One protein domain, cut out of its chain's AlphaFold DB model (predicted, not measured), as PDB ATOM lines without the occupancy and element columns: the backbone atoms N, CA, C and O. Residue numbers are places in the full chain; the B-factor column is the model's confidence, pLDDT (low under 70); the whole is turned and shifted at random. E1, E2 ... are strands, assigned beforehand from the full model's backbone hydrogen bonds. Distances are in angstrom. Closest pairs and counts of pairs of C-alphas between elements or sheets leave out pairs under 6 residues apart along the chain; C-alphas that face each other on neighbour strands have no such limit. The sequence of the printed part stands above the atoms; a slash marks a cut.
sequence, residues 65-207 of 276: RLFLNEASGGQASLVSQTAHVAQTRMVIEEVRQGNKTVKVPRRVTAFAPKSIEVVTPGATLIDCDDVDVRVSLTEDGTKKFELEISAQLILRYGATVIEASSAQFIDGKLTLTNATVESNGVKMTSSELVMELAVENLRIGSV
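This is residues 65 to 207 of the 276 residues of an uncharacterized protein of Thalassoglobus polymorphus (UniProt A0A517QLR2). A ten-strand sheet is bent double into a wedge-shaped, two-leaved body, with a long, thin, twisted hairpin of E2 and E3 sticking out from it toward Asn 99 and making most of the length. E1, E4, E7, E8 and E12 form one leaf and E5, E6 and E9 the other, partly face to face; the bent strands E10 and E11 run through both, and residues 197 to 201 lead back from one leaf to the other. The printed part has 143 residues with twelve named strands, E1 to E12 in chain order, and no named helix: the class is all strand. The large sheet is branched and its neighbour pairs are antiparallel, as are E2 and E3. The whole is only just loose, close to extended, with a radius of gyration of the C-alphas of 21.4 A and spans of 83 by 35 by 28 A.

E1, residues 65 to 68, begins at C-alpha 65 (42.464, 1.736, -18.439). E2, residues 78 to 97, is 51.9 A long and ends at C-alpha 97 (3.100, -15.549, 22.770); E3, residues 100 to 119, is 53.5 A long. E4 is residues 124 to 128, E5 132 to 137, E6 143 to 149 with 19.6 A, E7 153 to 157, E8 160 to 164 and E9 166 to 170. E10, residues 173 to 183, is 20.5 A long and bends by 102 degrees at residue 178. E11, residues 186 to 196, is 21.0 A long and bends by 105 degrees at residue 191. E12, residues 202 to 206, ends at C-alpha 206 (47.946, 3.313, -17.712).

E1 has E12 on one side, with N 67 and O 203 at 2.8 A, and E4 on the other, with N 66 and O 126 at 2.8 A. E4 pairs with E7, N 127 and O 154 at 2.9 A, and E7 with E8 in a hairpin, N 155 and O 162 at 2.8 A. E10 has E8, N 182 and O 161 at 2.8 A, and E9, N 175 and O 168 at 2.8 A, on one side and E11, N 178 and O 191 at 2.8 A, on the other. E9, E10 and E11 are a meander, each strand the antiparallel neighbour of the one before. E6 has E9 on one side, N 149 and O 167 at 2.8 A, and E5 on the other, N 134 and O 146 at 2.9 A. In the hairpin E2 and E3, N 91 and O 106 are 2.8 A apart. The closest C-alphas of E3 and E7 are those of Val 119 and Tyr 157, 6.4 A apart.

The two farthest C-alphas, of Asn 99 and Glu 139, are 83.3 A apart. The printed part has no cut and no long link. The mean pLDDT of the printed part is 80.6; residues 71 to 86, 111 to 122 and 206 to 207 are under 70.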
ATOM      1  N   ARG A  65      43.732   1.118 -18.814       85.94
ATOM      2  CA  ARG A  65      42.464   1.736 -18.439       85.94
ATOM      3  C   ARG A  65      41.937   2.621 -19.557       85.94
ATOM      4  O   ARG A  65      42.600   3.562 -19.991       85.94
ATOM      5  N   LEU A  66      40.711   2.355 -19.979       84.31
ATOM      6  CA  LEU A  66      39.971   3.156 -20.944       84.31
ATOM      7  C   LEU A  66      38.943   4.006 -20.204       84.31
ATOM      8  O   LEU A  66      38.219   3.514 -19.339       84.31
ATOM      9  N   PHE A  67      38.861   5.273 -20.582       85.31
ATOM     10  CA  PHE A  67      37.851   6.210 -20.116       85.31
ATOM     11  C   PHE A  67      36.972   6.600 -21.301       85.31
ATOM     12  O   PHE A  67      37.456   7.173 -22.280       85.31
ATOM     13  N   LEU A  68      35.683   6.283 -21.212       85.69
ATOM     14  CA  LEU A  68      34.664   6.670 -22.185       85.69
ATOM     15  C   LEU A  68      33.822   7.808 -21.605       85.69
ATOM     16  O   LEU A  68      33.432   7.745 -20.438       85.69
ATOM     17  N   ASN A  69      33.499   8.805 -22.430       82.81
ATOM     18  CA  ASN A  69      32.626   9.941 -22.090       82.81
ATOM     19  C   ASN A  69      33.076  10.743 -20.863       82.81
ATOM     20  O   ASN A  69      32.268  11.225 -20.070       82.81
ATOM     21  N   GLU A  70      34.385  10.898 -20.699       71.38
ATOM     22  CA  GLU A  70      34.942  11.801 -19.699       71.38
ATOM     23  C   GLU A  70      34.524  13.247 -20.013       71.38
ATOM     24  O   GLU A  70      34.695  13.730 -21.137       71.38
ATOM     25  N   ALA A  71      33.946  13.939 -19.026       59.31
ATOM     26  CA  ALA A  71      33.554  15.335 -19.175       59.31
ATOM     27  C   ALA A  71      34.793  16.203 -19.444       59.31
ATOM     28  O   ALA A  71      35.803  16.103 -18.743       59.31
ATOM     29  N   SER A  72      34.710  17.079 -20.445       49.66
ATOM     30  CA  SER A  72      35.798  17.976 -20.827       49.66
ATOM     31  C   SER A  72      36.213  18.867 -19.645       49.66
ATOM     32  O   SER A  72      35.503  19.788 -19.254       49.66
ATOM     33  N   GLY A  73      37.378  18.571 -19.057       51.66
ATOM     34  CA  GLY A  73      37.974  19.341 -17.956       51.66
ATOM     35  C   GLY A  73      38.032  18.637 -16.595       51.66
ATOM     36  O   GLY A  73      38.617  19.196 -15.670       51.66
ATOM     37  N   GLY A  74      37.485  17.425 -16.455       52.88
ATOM     38  CA  GLY A  74      37.642  16.606 -15.248       52.88
ATOM     39  C   GLY A  74      38.464  15.353 -15.531       52.88
ATOM     40  O   GLY A  74      38.157  14.641 -16.477       52.88
ATOM     41  N   GLN A  75      39.473  15.056 -14.707       55.66
ATOM     42  CA  GLN A  75      40.055  13.713 -14.695       55.66
ATOM     43  C   GLN A  75      39.016  12.749 -14.110       55.66
ATOM     44  O   GLN A  75      38.665  12.839 -12.930       55.66
ATOM     45  N   ALA A  76      38.505  11.837 -14.930       54.38
ATOM     46  CA  ALA A  76      37.784  10.661 -14.488       54.38
ATOM     47  C   ALA A  76      38.686   9.917 -13.503       54.38
ATOM     48  O   ALA A  76      39.770   9.435 -13.840       54.38
ATOM     49  N   SER A  77      38.237   9.891 -12.256       57.91
ATOM     50  CA  SER A  77      38.938   9.285 -11.140       57.91
ATOM     51  C   SER A  77      37.986   8.313 -10.459       57.91
ATOM     52  O   SER A  77      36.767   8.506 -10.466       57.91
ATOM     53  N   LEU A  78      38.546   7.250  -9.893       58.44
ATOM     54  CA  LEU A  78      37.811   6.361  -9.006       58.44
ATOM     55  C   LEU A  78      37.600   7.111  -7.695       58.44
ATOM     56  O   LEU A  78      38.520   7.274  -6.895       58.44
ATOM     57  N   VAL A  79      36.380   7.597  -7.485       55.97
ATOM     58  CA  VAL A  79      36.015   8.254  -6.236       55.97
ATOM     59  C   VAL A  79      35.458   7.190  -5.306       55.97
ATOM     60  O   VAL A  79      34.462   6.534  -5.613       55.97
ATOM     61  N   SER A  80      36.090   7.018  -4.148       52.03
ATOM     62  CA  SER A  80      35.508   6.214  -3.079       52.03
ATOM     63  C   SER A  80      34.286   6.947  -2.528       52.03
ATOM     64  O   SER A  80      34.401   8.028  -1.950       52.03
ATOM     65  N   GLN A  81      33.103   6.375  -2.732       55.88
ATOM     66  CA  GLN A  81      31.855   6.866  -2.166       55.88
ATOM     67  C   GLN A  81      31.327   5.869  -1.140       55.88
ATOM     68  O   GLN A  81      31.462   4.657  -1.285       55.88
ATOM     69  N   THR A  82      30.706   6.378  -0.081       55.03
ATOM     70  CA  THR A  82      29.999   5.524   0.875       55.03
ATOM     71  C   THR A  82      28.565   5.350   0.394       55.03
ATOM     72  O   THR A  82      27.789   6.303   0.426       55.03
ATOM     73  N   ALA A  83      28.208   4.144  -0.044       55.81
ATOM     74  CA  ALA A  83      26.834   3.789  -0.378       55.81
ATOM     75  C   ALA A  83      26.225   2.913   0.717       55.81
ATOM     76  O   ALA A  83      26.879   2.033   1.272       55.81
ATOM     77  N   HIS A  84      24.949   3.130   1.024       60.91
ATOM     78  CA  HIS A  84      24.209   2.261   1.931       60.91
ATOM     79  C   HIS A  84      23.661   1.059   1.163       60.91
ATOM     80  O   HIS A  84      22.708   1.185   0.398       60.91
ATOM     81  N   VAL A  85      24.256  -0.113   1.379       61.03
ATOM     82  CA  VAL A  85      23.823  -1.358   0.737       61.03
ATOM     83  C   VAL A  85      22.882  -2.104   1.677       61.03
ATOM     84  O   VAL A  85      23.182  -2.299   2.858       61.03
ATOM     85  N   ALA A  86      21.732  -2.521   1.147       64.38
ATOM     86  CA  ALA A  86      20.768  -3.327   1.879       64.38
ATOM     87  C   ALA A  86      21.332  -4.737   2.108       64.38
ATOM     88  O   ALA A  86      21.461  -5.536   1.185       64.38
ATOM     89  N   GLN A  87      21.642  -5.058   3.358       71.38
ATOM     90  CA  GLN A  87      22.018  -6.395   3.789       71.38
ATOM     91  C   GLN A  87      20.804  -7.067   4.417       71.38
ATOM     92  O   GLN A  87      20.327  -6.684   5.486       71.38
ATOM     93  N   THR A  88      20.288  -8.080   3.729       71.31
ATOM     94  CA  THR A  88      19.235  -8.937   4.268       71.31
ATOM     95  C   THR A  88      19.874 -10.094   5.026       71.31
ATOM     96  O   THR A  88      20.641 -10.853   4.440       71.31
ATOM     97  N   ARG A  89      19.493 -10.295   6.289       73.00
ATOM     98  CA  ARG A  89      19.801 -11.527   7.028       73.00
ATOM     99  C   ARG A  89      18.569 -12.081   7.734       73.00
ATOM    100  O   ARG A  89      17.656 -11.338   8.095       73.00
ATOM    101  N   MET A  90      18.562 -13.392   7.947       80.31
ATOM    102  CA  MET A  90      17.576 -14.048   8.800       80.31
ATOM    103  C   MET A  90      18.051 -13.962  10.249       80.31
ATOM    104  O   MET A  90      19.155 -14.394  10.567       80.31
ATOM    105  N   VAL A  91      17.230 -13.381  11.116       84.94
ATOM    106  CA  VAL A  91      17.464 -13.325  12.561       84.94
ATOM    107  C   VAL A  91      16.371 -14.142  13.231       84.94
ATOM    108  O   VAL A  91      15.199 -14.011  12.891       84.94
ATOM    109  N   ILE A  92      16.747 -15.008  14.167       84.88
ATOM    110  CA  ILE A  92      15.774 -15.717  14.998       84.88
ATOM    111  C   ILE A  92      15.418 -14.785  16.152       84.88
ATOM    112  O   ILE A  92      16.264 -14.493  16.994       84.88
ATOM    113  N   GLU A  93      14.182 -14.296  16.165       86.56
ATOM    114  CA  GLU A  93      13.661 -13.439  17.225       86.56
ATOM    115  C   GLU A  93      12.814 -14.288  18.176       86.56
ATOM    116  O   GLU A  93      11.959 -15.068  17.751       86.56
ATOM    117  N   GLU A  94      13.073 -14.178  19.476       88.12
ATOM    118  CA  GLU A  94      12.265 -14.833  20.498       88.12
ATOM    119  C   GLU A  94      11.074 -13.942  20.848       88.12
ATOM    120  O   GLU A  94      11.217 -12.916  21.510       88.12
ATOM    121  N   VAL A  95       9.884 -14.336  20.397       87.69
ATOM    122  CA  VAL A  95       8.642 -13.601  20.646       87.69
ATOM    123  C   VAL A  95       7.847 -14.319  21.732       87.69
ATOM    124  O   VAL A  95       7.656 -15.537  21.692       87.69
ATOM    125  N   ARG A  96       7.368 -13.565  22.724       86.94
ATOM    126  CA  ARG A  96       6.493 -14.094  23.775       86.94
ATOM    127  C   ARG A  96       5.056 -14.140  23.261       86.94
ATOM    128  O   ARG A  96       4.458 -13.100  23.004       86.94
ATOM    129  N   GLN A  97       4.499 -15.339  23.134       83.06
ATOM    130  CA  GLN A  97       3.100 -15.549  22.770       83.06
ATOM    131  C   GLN A  97       2.381 -16.185  23.967       83.06
ATOM    132  O   GLN A  97       2.474 -17.390  24.217       83.06
ATOM    133  N   GLY A  98       1.721 -15.345  24.770       87.81
ATOM    134  CA  GLY A  98       1.172 -15.748  26.069       87.81
ATOM    135  C   GLY A  98       2.278 -16.160  27.048       87.81
ATOM    136  O   GLY A  98       3.243 -15.423  27.246       87.81
ATOM    137  N   ASN A  99       2.168 -17.361  27.626       90.44
ATOM    138  CA  ASN A  99       3.143 -17.902  28.588       90.44
ATOM    139  C   ASN A  99       4.303 -18.682  27.939       90.44
ATOM    140  O   ASN A  99       5.089 -19.306  28.651       90.44
ATOM    141  N   LYS A 100       4.417 -18.687  26.605       78.69
ATOM    142  CA  LYS A 100       5.465 -19.419  25.880       78.69
ATOM    143  C   LYS A 100       6.339 -18.459  25.079       78.69
ATOM    144  O   LYS A 100       5.840 -17.513  24.473       78.69
ATOM    145  N   THR A 101       7.639 -18.729  25.060       85.31
ATOM    146  CA  THR A 101       8.592 -18.059  24.168       85.31
ATOM    147  C   THR A 101       8.738 -18.899  22.906       85.31
ATOM    148  O   THR A 101       9.051 -20.087  22.990       85.31
ATOM    149  N   VAL A 102       8.488 -18.300  21.745       88.25
ATOM    150  CA  VAL A 102       8.570 -18.960  20.437       88.25
ATOM    151  C   VAL A 102       9.662 -18.282  19.616       88.25
ATOM    152  O   VAL A 102       9.709 -17.059  19.521       88.25
ATOM    153  N   LYS A 103      10.549 -19.084  19.022       88.50
ATOM    154  CA  LYS A 103      11.599 -18.623  18.107       88.50
ATOM    155  C   LYS A 103      11.012 -18.462  16.713       88.50
ATOM    156  O   LYS A 103      10.682 -19.458  16.073       88.50
ATOM    157  N   VAL A 104      10.881 -17.226  16.248       88.94
ATOM    158  CA  VAL A 104      10.327 -16.915  14.930       88.94
ATOM    159  C   VAL A 104      11.451 -16.418  14.020       88.94
ATOM    160  O   VAL A 104      12.166 -15.482  14.386       88.94
ATOM    161  N   PRO A 105      11.648 -17.023  12.836       81.62
ATOM    162  CA  PRO A 105      12.602 -16.515  11.867       81.62
ATOM    163  C   PRO A 105      12.059 -15.216  11.266       81.62
ATOM    164  O   PRO A 105      11.015 -15.197  10.616       81.62
ATOM    165  N   ARG A 106      12.786 -14.122  11.468       83.00
ATOM    166  CA  ARG A 106      12.461 -12.811  10.920       83.00
ATOM    167  C   ARG A 106      13.520 -12.392   9.915       83.00
ATOM    168  O   ARG A 106      14.719 -12.413  10.192       83.00
ATOM    169  N   ARG A 107      13.068 -11.957   8.743       77.12
ATOM    170  CA  ARG A 107      13.929 -11.309   7.755       77.12
ATOM    171  C   ARG A 107      14.174  -9.870   8.203       77.12
ATOM    172  O   ARG A 107      13.231  -9.091   8.316       77.12
ATOM    173  N   VAL A 108      15.429  -9.527   8.470       80.06
ATOM    174  CA  VAL A 108      15.840  -8.167   8.831       80.06
ATOM    175  C   VAL A 108      16.713  -7.622   7.712       80.06
ATOM    176  O   VAL A 108      17.745  -8.207   7.380       80.06
ATOM    177  N   THR A 109      16.293  -6.498   7.139       76.12
ATOM    178  CA  THR A 109      17.088  -5.733   6.178       76.12
ATOM    179  C   THR A 109      17.718  -4.563   6.917       76.12
ATOM    180  O   THR A 109      17.005  -3.705   7.432       76.12
ATOM    181  N   ALA A 110      19.045  -4.538   6.991       74.94
ATOM    182  CA  ALA A 110      19.806  -3.423   7.537       74.94
ATOM    183  C   ALA A 110      20.572  -2.729   6.408       74.94
ATOM    184  O   ALA A 110      21.069  -3.386   5.497       74.94
ATOM    185  N   PHE A 111      20.682  -1.406   6.467       67.56
ATOM    186  CA  PHE A 111      21.489  -0.640   5.522       67.56
ATOM    187  C   PHE A 111      22.878  -0.433   6.120       67.56
ATOM    188  O   PHE A 111      23.036   0.328   7.072       67.56
ATOM    189  N   ALA A 112      23.879  -1.124   5.580       67.81
ATOM    190  CA  ALA A 112      25.261  -0.977   6.018       67.81
ATOM    191  C   ALA A 112      26.008  -0.025   5.066       67.81
ATOM    192  O   ALA A 112      25.859  -0.165   3.848       67.81
ATOM    193  N   PRO A 113      26.792   0.942   5.578       58.97
ATOM    194  CA  PRO A 113      27.679   1.727   4.732       58.97
ATOM    195  C   PRO A 113      28.744   0.799   4.131       58.97
ATOM    196  O   PRO A 113      29.482   0.133   4.856       58.97
ATOM    197  N   LYS A 114      28.813   0.742   2.803       62.66
ATOM    198  CA  LYS A 114      29.848   0.048   2.037       62.66
ATOM    199  C   LYS A 114      30.574   1.090   1.194       62.66
ATOM    200  O   LYS A 114      29.939   1.871   0.486       62.66
ATOM    201  N   SER A 115      31.902   1.108   1.285       52.06
ATOM    202  CA  SER A 115      32.718   1.880   0.353       52.06
ATOM    203  C   SER A 115      32.594   1.237  -1.025       52.06
ATOM    204  O   SER A 115      32.850   0.041  -1.182       52.06
ATOM    205  N   ILE A 116      32.128   2.018  -1.990       61.66
ATOM    206  CA  ILE A 116      32.069   1.646  -3.392       61.66
ATOM    207  C   ILE A 116      32.947   2.607  -4.180       61.66
ATOM    208  O   ILE A 116      32.978   3.813  -3.937       61.66
ATOM    209  N   GLU A 117      33.688   2.052  -5.119       63.44
ATOM    210  CA  GLU A 117      34.433   2.827  -6.094       63.44
ATOM    211  C   GLU A 117      33.478   3.243  -7.209       63.44
ATOM    212  O   GLU A 117      32.983   2.395  -7.951       63.44
ATOM    213  N   VAL A 118      33.205   4.541  -7.306       61.50
ATOM    214  CA  VAL A 118      32.299   5.107  -8.305       61.50
ATOM    215  C   VAL A 118      33.123   5.895  -9.310       61.50
ATOM    216  O   VAL A 118      33.945   6.738  -8.947       61.50
ATOM    217  N   VAL A 119      32.899   5.605 -10.587       68.50
ATOM    218  CA  VAL A 119      33.428   6.411 -11.690       68.50
ATOM    219  C   VAL A 119      32.651   7.724 -11.730       68.50
ATOM    220  O   VAL A 119      31.438   7.723 -11.504       68.50
ATOM    221  N   THR A 120      33.330   8.841 -12.004       68.00
ATOM    222  CA  THR A 120      32.694  10.156 -12.171       68.00
ATOM    223  C   THR A 120      31.397  10.041 -12.991       68.00
ATOM    224  O   THR A 120      31.413   9.397 -14.043       68.00
ATOM    225  N   PRO A 121      30.272  10.633 -12.539       64.81
ATOM    226  CA  PRO A 121      28.990  10.506 -13.226       64.81
ATOM    227  C   PRO A 121      29.090  10.830 -14.721       64.81
ATOM    228  O   PRO A 121      29.654  11.856 -15.094       64.81
ATOM    229  N   GLY A 122      28.535   9.955 -15.561       68.94
ATOM    230  CA  GLY A 122      28.554  10.087 -17.023       68.94
ATOM    231  C   GLY A 122      29.750   9.428 -17.716       68.94
ATOM    232  O   GLY A 122      29.658   9.155 -18.910       68.94
ATOM    233  N   ALA A 123      30.818   9.091 -16.986       79.00
ATOM    234  CA  ALA A 123      31.953   8.366 -17.539       79.00
ATOM    235  C   ALA A 123      31.813   6.846 -17.340       79.00
ATOM    236  O   ALA A 123      31.273   6.367 -16.339       79.00
ATOM    237  N   THR A 124      32.339   6.087 -18.299       86.06
ATOM    238  CA  THR A 124      32.521   4.633 -18.191       86.06
ATOM    239  C   THR A 124      34.009   4.338 -18.125       86.06
ATOM    240  O   THR A 124      34.786   4.895 -18.898       86.06
ATOM    241  N   LEU A 125      34.405   3.465 -17.206       89.50
ATOM    242  CA  LEU A 125      35.787   3.026 -17.051       89.50
ATOM    243  C   LEU A 125      35.880   1.556 -17.443       89.50
ATOM    244  O   LEU A 125      35.057   0.760 -16.999       89.50
ATOM    245  N   ILE A 126      36.871   1.199 -18.254       91.00
ATOM    246  CA  ILE A 126      37.168  -0.194 -18.597       91.00
ATOM    247  C   ILE A 126      38.622  -0.476 -18.241       91.00
ATOM    248  O   ILE A 126      39.529   0.122 -18.810       91.00
ATOM    249  N   ASP A 127      38.827  -1.381 -17.295       90.56
ATOM    250  CA  ASP A 127      40.127  -1.942 -16.949       90.56
ATOM    251  C   ASP A 127      40.346  -3.218 -17.776       90.56
ATOM    252  O   ASP A 127      39.471  -4.083 -17.782       90.56
ATOM    253  N   CYS A 128      41.473  -3.343 -18.480       88.12
ATOM    254  CA  CYS A 128      41.788  -4.495 -19.339       88.12
ATOM    255  C   CYS A 128      43.304  -4.675 -19.515       88.12
ATOM    256  O   CYS A 128      44.077  -3.764 -19.221       88.12
ATOM    257  N   ASP A 129      43.729  -5.843 -19.998       81.88
ATOM    258  CA  ASP A 129      45.151  -6.119 -20.266       81.88
ATOM    259  C   ASP A 129      45.586  -5.745 -21.679       81.88
ATOM    260  O   ASP A 129      46.717  -5.305 -21.872       81.88
ATOM    261  N   ASP A 130      44.695  -5.919 -22.654       82.75
ATOM    262  CA  ASP A 130      44.970  -5.701 -24.071       82.75
ATOM    263  C   ASP A 130      43.736  -5.128 -24.778       82.75
ATOM    264  O   ASP A 130      42.611  -5.566 -24.527       82.75
ATOM    265  N   VAL A 131      43.947  -4.137 -25.644       87.69
ATOM    266  CA  VAL A 131      42.892  -3.484 -26.422       87.69
ATOM    267  C   VAL A 131      43.426  -2.971 -27.757       87.69
ATOM    268  O   VAL A 131      44.366  -2.176 -27.799       87.69
ATOM    269  N   ASP A 132      42.764  -3.362 -28.847       84.69
ATOM    270  CA  ASP A 132      42.887  -2.715 -30.155       84.69
ATOM    271  C   ASP A 132      41.824  -1.611 -30.258       84.69
ATOM    272  O   ASP A 132      40.640  -1.821 -29.978       84.69
ATOM    273  N   VAL A 133      42.257  -0.410 -30.635       86.88
ATOM    274  CA  VAL A 133      41.402   0.768 -30.783       86.88
ATOM    275  C   VAL A 133      41.551   1.301 -32.194       86.88
ATOM    276  O   VAL A 133      42.620   1.776 -32.586       86.88
ATOM    277  N   ARG A 134      40.446   1.321 -32.936       84.75
ATOM    278  CA  ARG A 134      40.385   1.909 -34.274       84.75
ATOM    279  C   ARG A 134      39.505   3.143 -34.254       84.75
ATOM    280  O   ARG A 134      38.378   3.126 -33.764       84.75
ATOM    281  N   VAL A 135      40.033   4.232 -34.800       85.50
ATOM    282  CA  VAL A 135      39.318   5.503 -34.918       85.50
ATOM    283  C   VAL A 135      39.193   5.844 -36.392       85.50
ATOM    284  O   VAL A 135      40.191   5.924 -37.105       85.50
ATOM    285  N   SER A 136      37.963   6.052 -36.845       86.12
ATOM    286  CA  SER A 136      37.648   6.495 -38.201       86.12
ATOM    287  C   SER A 136      36.809   7.774 -38.167       86.12
ATOM    288  O   SER A 136      36.286   8.170 -37.126       86.12
ATOM    289  N   LEU A 137      36.729   8.465 -39.301       86.44
ATOM    290  CA  LEU A 137      35.878   9.637 -39.490       86.44
ATOM    291  C   LEU A 137      34.754   9.254 -40.449       86.44
ATOM    292  O   LEU A 137      35.020   8.675 -41.502       86.44
ATOM    293  N   THR A 138      33.514   9.561 -40.081       85.62
ATOM    294  CA  THR A 138      32.371   9.432 -40.990       85.62
ATOM    295  C   THR A 138      32.384  10.547 -42.037       85.62
ATOM    296  O   THR A 138      33.113  11.532 -41.900       85.62
ATOM    297  N   GLU A 139      31.555  10.418 -43.077       87.62
ATOM    298  CA  GLU A 139      31.387  11.453 -44.113       87.62
ATOM    299  C   GLU A 139      30.978  12.813 -43.517       87.62
ATOM    300  O   GLU A 139      31.415  13.859 -43.993       87.62
ATOM    301  N   ASP A 140      30.239  12.794 -42.404       86.81
ATOM    302  CA  ASP A 140      29.808  13.983 -41.657       86.81
ATOM    303  C   ASP A 140      30.902  14.565 -40.736       86.81
ATOM    304  O   ASP A 140      30.648  15.486 -39.958       86.81
ATOM    305  N   GLY A 141      32.119  14.010 -40.759       81.12
ATOM    306  CA  GLY A 141      33.238  14.434 -39.911       81.12
ATOM    307  C   GLY A 141      33.117  14.008 -38.444       81.12
ATOM    308  O   GLY A 141      33.878  14.485 -37.599       81.12
ATOM    309  N   THR A 142      32.184  13.108 -38.120       82.19
ATOM    310  CA  THR A 142      32.024  12.578 -36.759       82.19
ATOM    311  C   THR A 142      33.035  11.461 -36.515       82.19
ATOM    312  O   THR A 142      33.292  10.636 -37.391       82.19
ATOM    313  N   LYS A 143      33.630  11.424 -35.319       80.19
ATOM    314  CA  LYS A 143      34.547  10.345 -34.934       80.19
ATOM    315  C   LYS A 143      33.756   9.068 -34.672       80.19
ATOM    316  O   LYS A 143      32.835   9.066 -33.861       80.19
ATOM    317  N   LYS A 144      34.154   7.986 -35.327       85.62
ATOM    318  CA  LYS A 144      33.679   6.632 -35.074       85.62
ATOM    319  C   LYS A 144      34.783   5.853 -34.361       85.62
ATOM    320  O   LYS A 144      35.926   5.839 -34.817       85.62
ATOM    321  N   PHE A 145      34.429   5.216 -33.250       84.19
ATOM    322  CA  PHE A 145      35.332   4.400 -32.443       84.19
ATOM    323  C   PHE A 145      34.947   2.929 -32.571       84.19
ATOM    324  O   PHE A 145      33.770   2.589 -32.459       84.19
ATOM    325  N   GLU A 146      35.940   2.073 -32.769       88.06
ATOM    326  CA  GLU A 146      35.818   0.622 -32.684       88.06
ATOM    327  C   GLU A 146      36.846   0.116 -31.665       88.06
ATOM    328  O   GLU A 146      37.995   0.565 -31.665       88.06
ATOM    329  N   LEU A 147      36.416  -0.765 -30.762       90.50
ATOM    330  CA  LEU A 147      37.253  -1.325 -29.695       90.50
ATOM    331  C   LEU A 147      37.190  -2.847 -29.756       90.50
ATOM    332  O   LEU A 147      36.104  -3.411 -29.888       90.50
ATOM    333  N   GLU A 148      38.324  -3.508 -29.580       91.69
ATOM    334  CA  GLU A 148      38.406  -4.960 -29.450       91.69
ATOM    335  C   GLU A 148      39.306  -5.314 -28.264       91.69
ATOM    336  O   GLU A 148      40.491  -4.996 -28.246       91.69
ATOM    337  N   ILE A 149      38.723  -5.952 -27.251       91.38
ATOM    338  CA  ILE A 149      39.393  -6.390 -26.026       91.38
ATOM    339  C   ILE A 149      39.382  -7.918 -26.026       91.38
ATOM    340  O   ILE A 149      38.333  -8.536 -25.832       91.38
ATOM    341  N   SER A 150      40.554  -8.521 -26.227       89.69
ATOM    342  CA  SER A 150      40.732  -9.982 -26.332       89.69
ATOM    343  C   SER A 150      41.105 -10.658 -25.005       89.69
ATOM    344  O   SER A 150      41.511 -11.819 -24.988       89.69
ATOM    345  N   ALA A 151      40.990  -9.935 -23.893       88.19
ATOM    346  CA  ALA A 151      41.380 -10.387 -22.564       88.19
ATOM    347  C   ALA A 151      40.313 -10.052 -21.515       88.19
ATOM    348  O   ALA A 151      39.342  -9.338 -21.787       88.19
ATOM    349  N   GLN A 152      40.526 -10.556 -20.296       90.56
ATOM    350  CA  GLN A 152      39.677 -10.235 -19.157       90.56
ATOM    351  C   GLN A 152      39.578  -8.716 -18.976       90.56
ATOM    352  O   GLN A 152      40.561  -7.985 -19.112       90.56
ATOM    353  N   LEU A 153      38.371  -8.252 -18.666       93.06
ATOM    354  CA  LEU A 153      38.109  -6.844 -18.421       93.06
ATOM    355  C   LEU A 153      37.117  -6.630 -17.285       93.06
ATOM    356  O   LEU A 153      36.260  -7.472 -17.000       93.06
ATOM    357  N   ILE A 154      37.217  -5.454 -16.675       92.94
ATOM    358  CA  ILE A 154      36.270  -4.952 -15.686       92.94
ATOM    359  C   ILE A 154      35.754  -3.605 -16.176       92.94
ATOM    360  O   ILE A 154      36.476  -2.609 -16.191       92.94
ATOM    361  N   LEU A 155      34.480  -3.567 -16.550       92.06
ATOM    362  CA  LEU A 155      33.766  -2.345 -16.873       92.06
ATOM    363  C   LEU A 155      33.061  -1.815 -15.626       92.06
ATOM    364  O   LEU A 155      32.381  -2.544 -14.905       92.06
ATOM    365  N   ARG A 156      33.192  -0.513 -15.386       89.75
ATOM    366  CA  ARG A 156      32.546   0.198 -14.287       89.75
ATOM    367  C   ARG A 156      31.729   1.352 -14.837       89.75
ATOM    368  O   ARG A 156      32.251   2.223 -15.534       89.75
ATOM    369  N   TYR A 157      30.451   1.361 -14.479       85.25
ATOM    370  CA  TYR A 157      29.516   2.423 -14.823       85.25
ATOM    371  C   TYR A 157      28.636   2.745 -13.614       85.25
ATOM    372  O   TYR A 157      27.814   1.932 -13.182       85.25
ATOM    373  N   GLY A 158      28.829   3.931 -13.032       82.31
ATOM    374  CA  GLY A 158      28.184   4.307 -11.773       82.31
ATOM    375  C   GLY A 158      28.521   3.320 -10.649       82.31
ATOM    376  O   GLY A 158      29.688   3.160 -10.299       82.31
ATOM    377  N   ALA A 159      27.498   2.665 -10.092       79.12
ATOM    378  CA  ALA A 159      27.634   1.632  -9.056       79.12
ATOM    379  C   ALA A 159      27.626   0.190  -9.610       79.12
ATOM    380  O   ALA A 159      27.662  -0.764  -8.833       79.12
ATOM    381  N   THR A 160      27.533   0.027 -10.932       84.88
ATOM    382  CA  THR A 160      27.517  -1.280 -11.593       84.88
ATOM    383  C   THR A 160      28.931  -1.670 -12.005       84.88
ATOM    384  O   THR A 160      29.643  -0.886 -12.638       84.88
ATOM    385  N   VAL A 161      29.310  -2.901 -11.667       90.56
ATOM    386  CA  VAL A 161      30.563  -3.539 -12.079       90.56
ATOM    387  C   VAL A 161      30.222  -4.703 -13.000       90.56
ATOM    388  O   VAL A 161      29.337  -5.501 -12.691       90.56
ATOM    389  N   ILE A 162      30.902  -4.787 -14.137       93.25
ATOM    390  CA  ILE A 162      30.732  -5.860 -15.110       93.25
ATOM    391  C   ILE A 162      32.093  -6.482 -15.383       93.25
ATOM    392  O   ILE A 162      32.985  -5.816 -15.895       93.25
ATOM    393  N   GLU A 163      32.244  -7.756 -15.055       94.94
ATOM    394  CA  GLU A 163      33.431  -8.544 -15.385       94.94
ATOM    395  C   GLU A 163      33.138  -9.359 -16.644       94.94
ATOM    396  O   GLU A 163      32.071  -9.961 -16.736       94.94
ATOM    397  N   ALA A 164      34.047  -9.389 -17.615       94.25
ATOM    398  CA  ALA A 164      33.875 -10.162 -18.846       94.25
ATOM    399  C   ALA A 164      35.207 -10.756 -19.316       94.25
ATOM    400  O   ALA A 164      36.276 -10.286 -18.924       94.25
ATOM    401  N   SER A 165      35.148 -11.794 -20.155       93.88
ATOM    402  CA  SER A 165      36.347 -12.428 -20.724       93.88
ATOM    403  C   SER A 165      36.890 -11.708 -21.957       93.88
ATOM    404  O   SER A 165      38.038 -11.926 -22.322       93.88
ATOM    405  N   SER A 166      36.044 -10.924 -22.623       93.38
ATOM    406  CA  SER A 166      36.362 -10.145 -23.819       93.38
ATOM    407  C   SER A 166      35.250  -9.133 -24.087       93.38
ATOM    408  O   SER A 166      34.116  -9.302 -23.614       93.38
ATOM    409  N   ALA A 167      35.560  -8.092 -24.859       94.38
ATOM    410  CA  ALA A 167      34.578  -7.119 -25.321       94.38
ATOM    411  C   ALA A 167      34.845  -6.668 -26.754       94.38
ATOM    412  O   ALA A 167      35.990  -6.579 -27.185       94.38
ATOM    413  N   GLN A 168      33.783  -6.287 -27.455       95.06
ATOM    414  CA  GLN A 168      33.865  -5.646 -28.757       95.06
ATOM    415  C   GLN A 168      32.899  -4.464 -28.811       95.06
ATOM    416  O   GLN A 168      31.720  -4.614 -28.503       95.06
ATOM    417  N   PHE A 169      33.395  -3.291 -29.199       92.50
ATOM    418  CA  PHE A 169      32.590  -2.100 -29.437       92.50
ATOM    419  C   PHE A 169      32.568  -1.776 -30.925       92.50
ATOM    420  O   PHE A 169      33.603  -1.423 -31.487       92.50
ATOM    421  N   ILE A 170      31.398  -1.873 -31.550       90.00
ATOM    422  CA  ILE A 170      31.187  -1.539 -32.963       90.00
ATOM    423  C   ILE A 170      29.856  -0.801 -33.085       90.00
ATOM    424  O   ILE A 170      28.852  -1.225 -32.518       90.00
ATOM    425  N   ASP A 171      29.843   0.308 -33.827       84.88
ATOM    426  CA  ASP A 171      28.625   1.058 -34.173       84.88
ATOM    427  C   ASP A 171      27.730   1.402 -32.964       84.88
ATOM    428  O   ASP A 171      26.504   1.289 -33.016       84.88
ATOM    429  N   GLY A 172      28.337   1.808 -31.842       85.06
ATOM    430  CA  GLY A 172      27.592   2.176 -30.630       85.06
ATOM    431  C   GLY A 172      27.123   0.988 -29.788       85.06
ATOM    432  O   GLY A 172      26.410   1.184 -28.805       85.06
ATOM    433  N   LYS A 173      27.513  -0.242 -30.135       91.62
ATOM    434  CA  LYS A 173      27.158  -1.460 -29.402       91.62
ATOM    435  C   LYS A 173      28.397  -2.091 -28.795       91.62
ATOM    436  O   LYS A 173      29.330  -2.434 -29.512       91.62
ATOM    437  N   LEU A 174      28.386  -2.246 -27.475       93.25
ATOM    438  CA  LEU A 174      29.385  -2.976 -26.711       93.25
ATOM    439  C   LEU A 174      28.865  -4.383 -26.411       93.25
ATOM    440  O   LEU A 174      27.950  -4.549 -25.605       93.25
ATOM    441  N   THR A 175      29.466  -5.383 -27.038       93.50
ATOM    442  CA  THR A 175      29.200  -6.800 -26.792       93.50
ATOM    443  C   THR A 175      30.258  -7.356 -25.851       93.50
ATOM    444  O   THR A 175      31.450  -7.224 -26.106       93.50
ATOM    445  N   LEU A 176      29.824  -7.983 -24.762       93.12
ATOM    446  CA  LEU A 176      30.653  -8.579 -23.717       93.12
ATOM    447  C   LEU A 176      30.428 -10.089 -23.686       93.12
ATOM    448  O   LEU A 176      29.283 -10.542 -23.653       93.12
ATOM    449  N   THR A 177      31.504 -10.869 -23.640       93.94
ATOM    450  CA  THR A 177      31.434 -12.338 -23.575       93.94
ATOM    451  C   THR A 177      31.676 -12.827 -22.147       93.94
ATOM    452  O   THR A 177      32.550 -12.310 -21.450       93.94
ATOM    453  N   ASN A 178      30.909 -13.830 -21.709       93.81
ATOM    454  CA  ASN A 178      30.948 -14.395 -20.353       93.81
ATOM    455  C   ASN A 178      30.836 -13.319 -19.258       93.81
ATOM    456  O   ASN A 178      31.617 -13.279 -18.306       93.81
ATOM    457  N   ALA A 179      29.872 -12.417 -19.428       92.25
ATOM    458  CA  ALA A 179      29.694 -11.265 -18.567       92.25
ATOM    459  C   ALA A 179      29.073 -11.646 -17.214       92.25
ATOM    460  O   ALA A 179      28.034 -12.306 -17.140       92.25
ATOM    461  N   THR A 180      29.665 -11.152 -16.134       93.00
ATOM    462  CA  THR A 180      29.111 -11.154 -14.782       93.00
ATOM    463  C   THR A 180      28.813  -9.719 -14.375       93.00
ATOM    464  O   THR A 180      29.724  -8.910 -14.248       93.00
ATOM    465  N   VAL A 181      27.541  -9.399 -14.157       92.12
ATOM    466  CA  VAL A 181      27.075  -8.066 -13.758       92.12
ATOM    467  C   VAL A 181      26.768  -8.073 -12.267       92.12
ATOM    468  O   VAL A 181      25.905  -8.829 -11.816       92.12
ATOM    469  N   GLU A 182      27.430  -7.208 -11.505       89.44
ATOM    470  CA  GLU A 182      27.101  -6.912 -10.113       89.44
ATOM    471  C   GLU A 182      26.570  -5.480  -9.999       89.44
ATOM    472  O   GLU A 182      27.253  -4.509 -10.328       89.44
ATOM    473  N   SER A 183      25.337  -5.335  -9.516       86.31
ATOM    474  CA  SER A 183      24.729  -4.030  -9.253       86.31
ATOM    475  C   SER A 183      23.879  -4.096  -7.992       86.31
ATOM    476  O   SER A 183      22.994  -4.941  -7.873       86.31
ATOM    477  N   ASN A 184      24.148  -3.216  -7.023       81.12
ATOM    478  CA  ASN A 184      23.390  -3.115  -5.766       81.12
ATOM    479  C   ASN A 184      23.216  -4.455  -5.014       81.12
ATOM    480  O   ASN A 184      22.176  -4.707  -4.405       81.12
ATOM    481  N   GLY A 185      24.231  -5.324  -5.054       76.88
ATOM    482  CA  GLY A 185      24.208  -6.642  -4.407       76.88
ATOM    483  C   GLY A 185      23.451  -7.727  -5.181       76.88
ATOM    484  O   GLY A 185      23.355  -8.856  -4.703       76.88
ATOM    485  N   VAL A 186      22.935  -7.414  -6.370       80.56
ATOM    486  CA  VAL A 186      22.406  -8.397  -7.316       80.56
ATOM    487  C   VAL A 186      23.530  -8.819  -8.251       80.56
ATOM    488  O   VAL A 186      24.177  -7.967  -8.857       80.56
ATOM    489  N   LYS A 187      23.736 -10.133  -8.375       88.19
ATOM    490  CA  LYS A 187      24.705 -10.739  -9.290       88.19
ATOM    491  C   LYS A 187      23.969 -11.479 -10.404       88.19
ATOM    492  O   LYS A 187      23.107 -12.308 -10.125       88.19
ATOM    493  N   MET A 188      24.324 -11.185 -11.647       87.94
ATOM    494  CA  MET A 188      23.800 -11.834 -12.849       87.94
ATOM    495  C   MET A 188      24.964 -12.332 -13.702       87.94
ATOM    496  O   MET A 188      26.023 -11.712 -13.718       87.94
ATOM    497  N   THR A 189      24.768 -13.432 -14.420       89.44
ATOM    498  CA  THR A 189      25.765 -14.000 -15.337       89.44
ATOM    499  C   THR A 189      25.119 -14.250 -16.691       89.44
ATOM    500  O   THR A 189      23.998 -14.756 -16.739       89.44
ATOM    501  N   SER A 190      25.819 -13.930 -17.773       91.19
ATOM    502  CA  SER A 190      25.383 -14.175 -19.147       91.19
ATOM    503  C   SER A 190      26.554 -14.649 -20.002       91.19
ATOM    504  O   SER A 190      27.684 -14.209 -19.804       91.19
ATOM    505  N   SER A 191      26.295 -15.516 -20.980       88.75
ATOM    506  CA  SER A 191      27.294 -15.877 -21.996       88.75
ATOM    507  C   SER A 191      27.605 -14.705 -22.925       88.75
ATOM    508  O   SER A 191      28.733 -14.563 -23.385       88.75
ATOM    509  N   GLU A 192      26.613 -13.850 -23.165       92.81
ATOM    510  CA  GLU A 192      26.721 -12.668 -24.011       92.81
ATOM    511  C   GLU A 192      25.878 -11.534 -23.419       92.81
ATOM    512  O   GLU A 192      24.729 -11.737 -23.017       92.81
ATOM    513  N   LEU A 193      26.452 -10.339 -23.328       89.94
ATOM    514  CA  LEU A 193      25.767  -9.133 -22.877       89.94
ATOM    515  C   LEU A 193      26.023  -8.018 -23.884       89.94
ATOM    516  O   LEU A 193      27.163  -7.608 -24.076       89.94
ATOM    517  N   VAL A 194      24.959  -7.509 -24.495       91.06
ATOM    518  CA  VAL A 194      25.027  -6.384 -25.431       91.06
ATOM    519  C   VAL A 194      24.522  -5.129 -24.734       91.06
ATOM    520  O   VAL A 194      23.448  -5.133 -24.131       91.06
ATOM    521  N   MET A 195      25.295  -4.053 -24.818       88.75
ATOM    522  CA  MET A 195      24.960  -2.741 -24.273       88.75
ATOM    523  C   MET A 195      25.067  -1.686 -25.366       88.75
ATOM    524  O   MET A 195      26.041  -1.655 -26.112       88.75
ATOM    525  N   GLU A 196      24.089  -0.793 -25.444       87.69
ATOM    526  CA  GLU A 196      24.160   0.366 -26.333       87.69
ATOM    527  C   GLU A 196      24.829   1.528 -25.591       87.69
ATOM    528  O   GLU A 196      24.389   1.923 -24.510       87.69
ATOM    529  N   LEU A 197      25.915   2.054 -26.158       83.75
ATOM    530  CA  LEU A 197      26.709   3.141 -25.595       83.75
ATOM    531  C   LEU A 197      26.951   4.210 -26.663       83.75
ATOM    532  O   LEU A 197      27.531   3.945 -27.715       83.75
ATOM    533  N   ALA A 198      26.565   5.447 -26.359       84.38
ATOM    534  CA  ALA A 198      26.975   6.608 -27.139       84.38
ATOM    535  C   ALA A 198      28.358   7.056 -26.652       84.38
ATOM    536  O   ALA A 198      28.464   7.555 -25.537       84.38
ATOM    537  N   VAL A 199      29.410   6.841 -27.446       82.38
ATOM    538  CA  VAL A 199      30.786   7.234 -27.096       82.38
ATOM    539  C   VAL A 199      31.165   8.500 -27.857       82.38
ATOM    540  O   VAL A 199      31.377   8.463 -29.065       82.38
ATOM    541  N   GLU A 200      31.261   9.621 -27.146       79.69
ATOM    542  CA  GLU A 200      31.665  10.917 -27.709       79.69
ATOM    543  C   GLU A 200      33.176  11.146 -27.592       79.69
ATOM    544  O   GLU A 200      33.803  11.721 -28.483       79.69
ATOM    545  N   ASN A 201      33.772  10.681 -26.491       77.44
ATOM    546  CA  ASN A 201      35.189  10.861 -26.186       77.44
ATOM    547  C   ASN A 201      35.786   9.571 -25.617       77.44
ATOM    548  O   ASN A 201      35.167   8.915 -24.777       77.44
ATOM    549  N   LEU A 202      37.008   9.250 -26.046       82.00
ATOM    550  CA  LEU A 202      37.796   8.106 -25.590       82.00
ATOM    551  C   LEU A 202      39.182   8.589 -25.154       82.00
ATOM    552  O   LEU A 202      39.878   9.255 -25.924       82.00
ATOM    553  N   ARG A 203      39.601   8.209 -23.944       81.44
ATOM    554  CA  ARG A 203      40.969   8.384 -23.444       81.44
ATOM    555  C   ARG A 203      41.528   7.044 -22.983       81.44
ATOM    556  O   ARG A 203      40.852   6.295 -22.284       81.44
ATOM    557  N   ILE A 204      42.778   6.774 -23.340       79.12
ATOM    558  CA  ILE A 204      43.530   5.597 -22.896       79.12
ATOM    559  C   ILE A 204      44.543   6.059 -21.846       79.12
ATOM    560  O   ILE A 204      45.223   7.067 -22.042       79.12
ATOM    561  N   GLY A 205      44.622   5.353 -20.723       70.88
ATOM    562  CA  GLY A 205      45.587   5.592 -19.656       70.88
ATOM    563  C   GLY A 205      46.202   4.292 -19.144       70.88
ATOM    564  O   GLY A 205      45.651   3.207 -19.326       70.88
ATOM    565  N   SER A 206      47.350   4.407 -18.480       63.91
ATOM    566  CA  SER A 206      47.946   3.313 -17.712       63.91
ATOM    567  C   SER A 206      47.296   3.215 -16.333       63.91
ATOM    568  O   SER A 206      46.937   4.234 -15.736       63.91
ATOM    569  N   VAL A 207      47.182   2.003 -15.796       60.62
ATOM    570  CA  VAL A 207      46.758   1.806 -14.408       60.62
ATOM    571  C   VAL A 207      47.943   2.153 -13.502       60.62
ATOM    572  O   VAL A 207      48.923   1.416 -13.442       60.62
TER     573      VAL A 207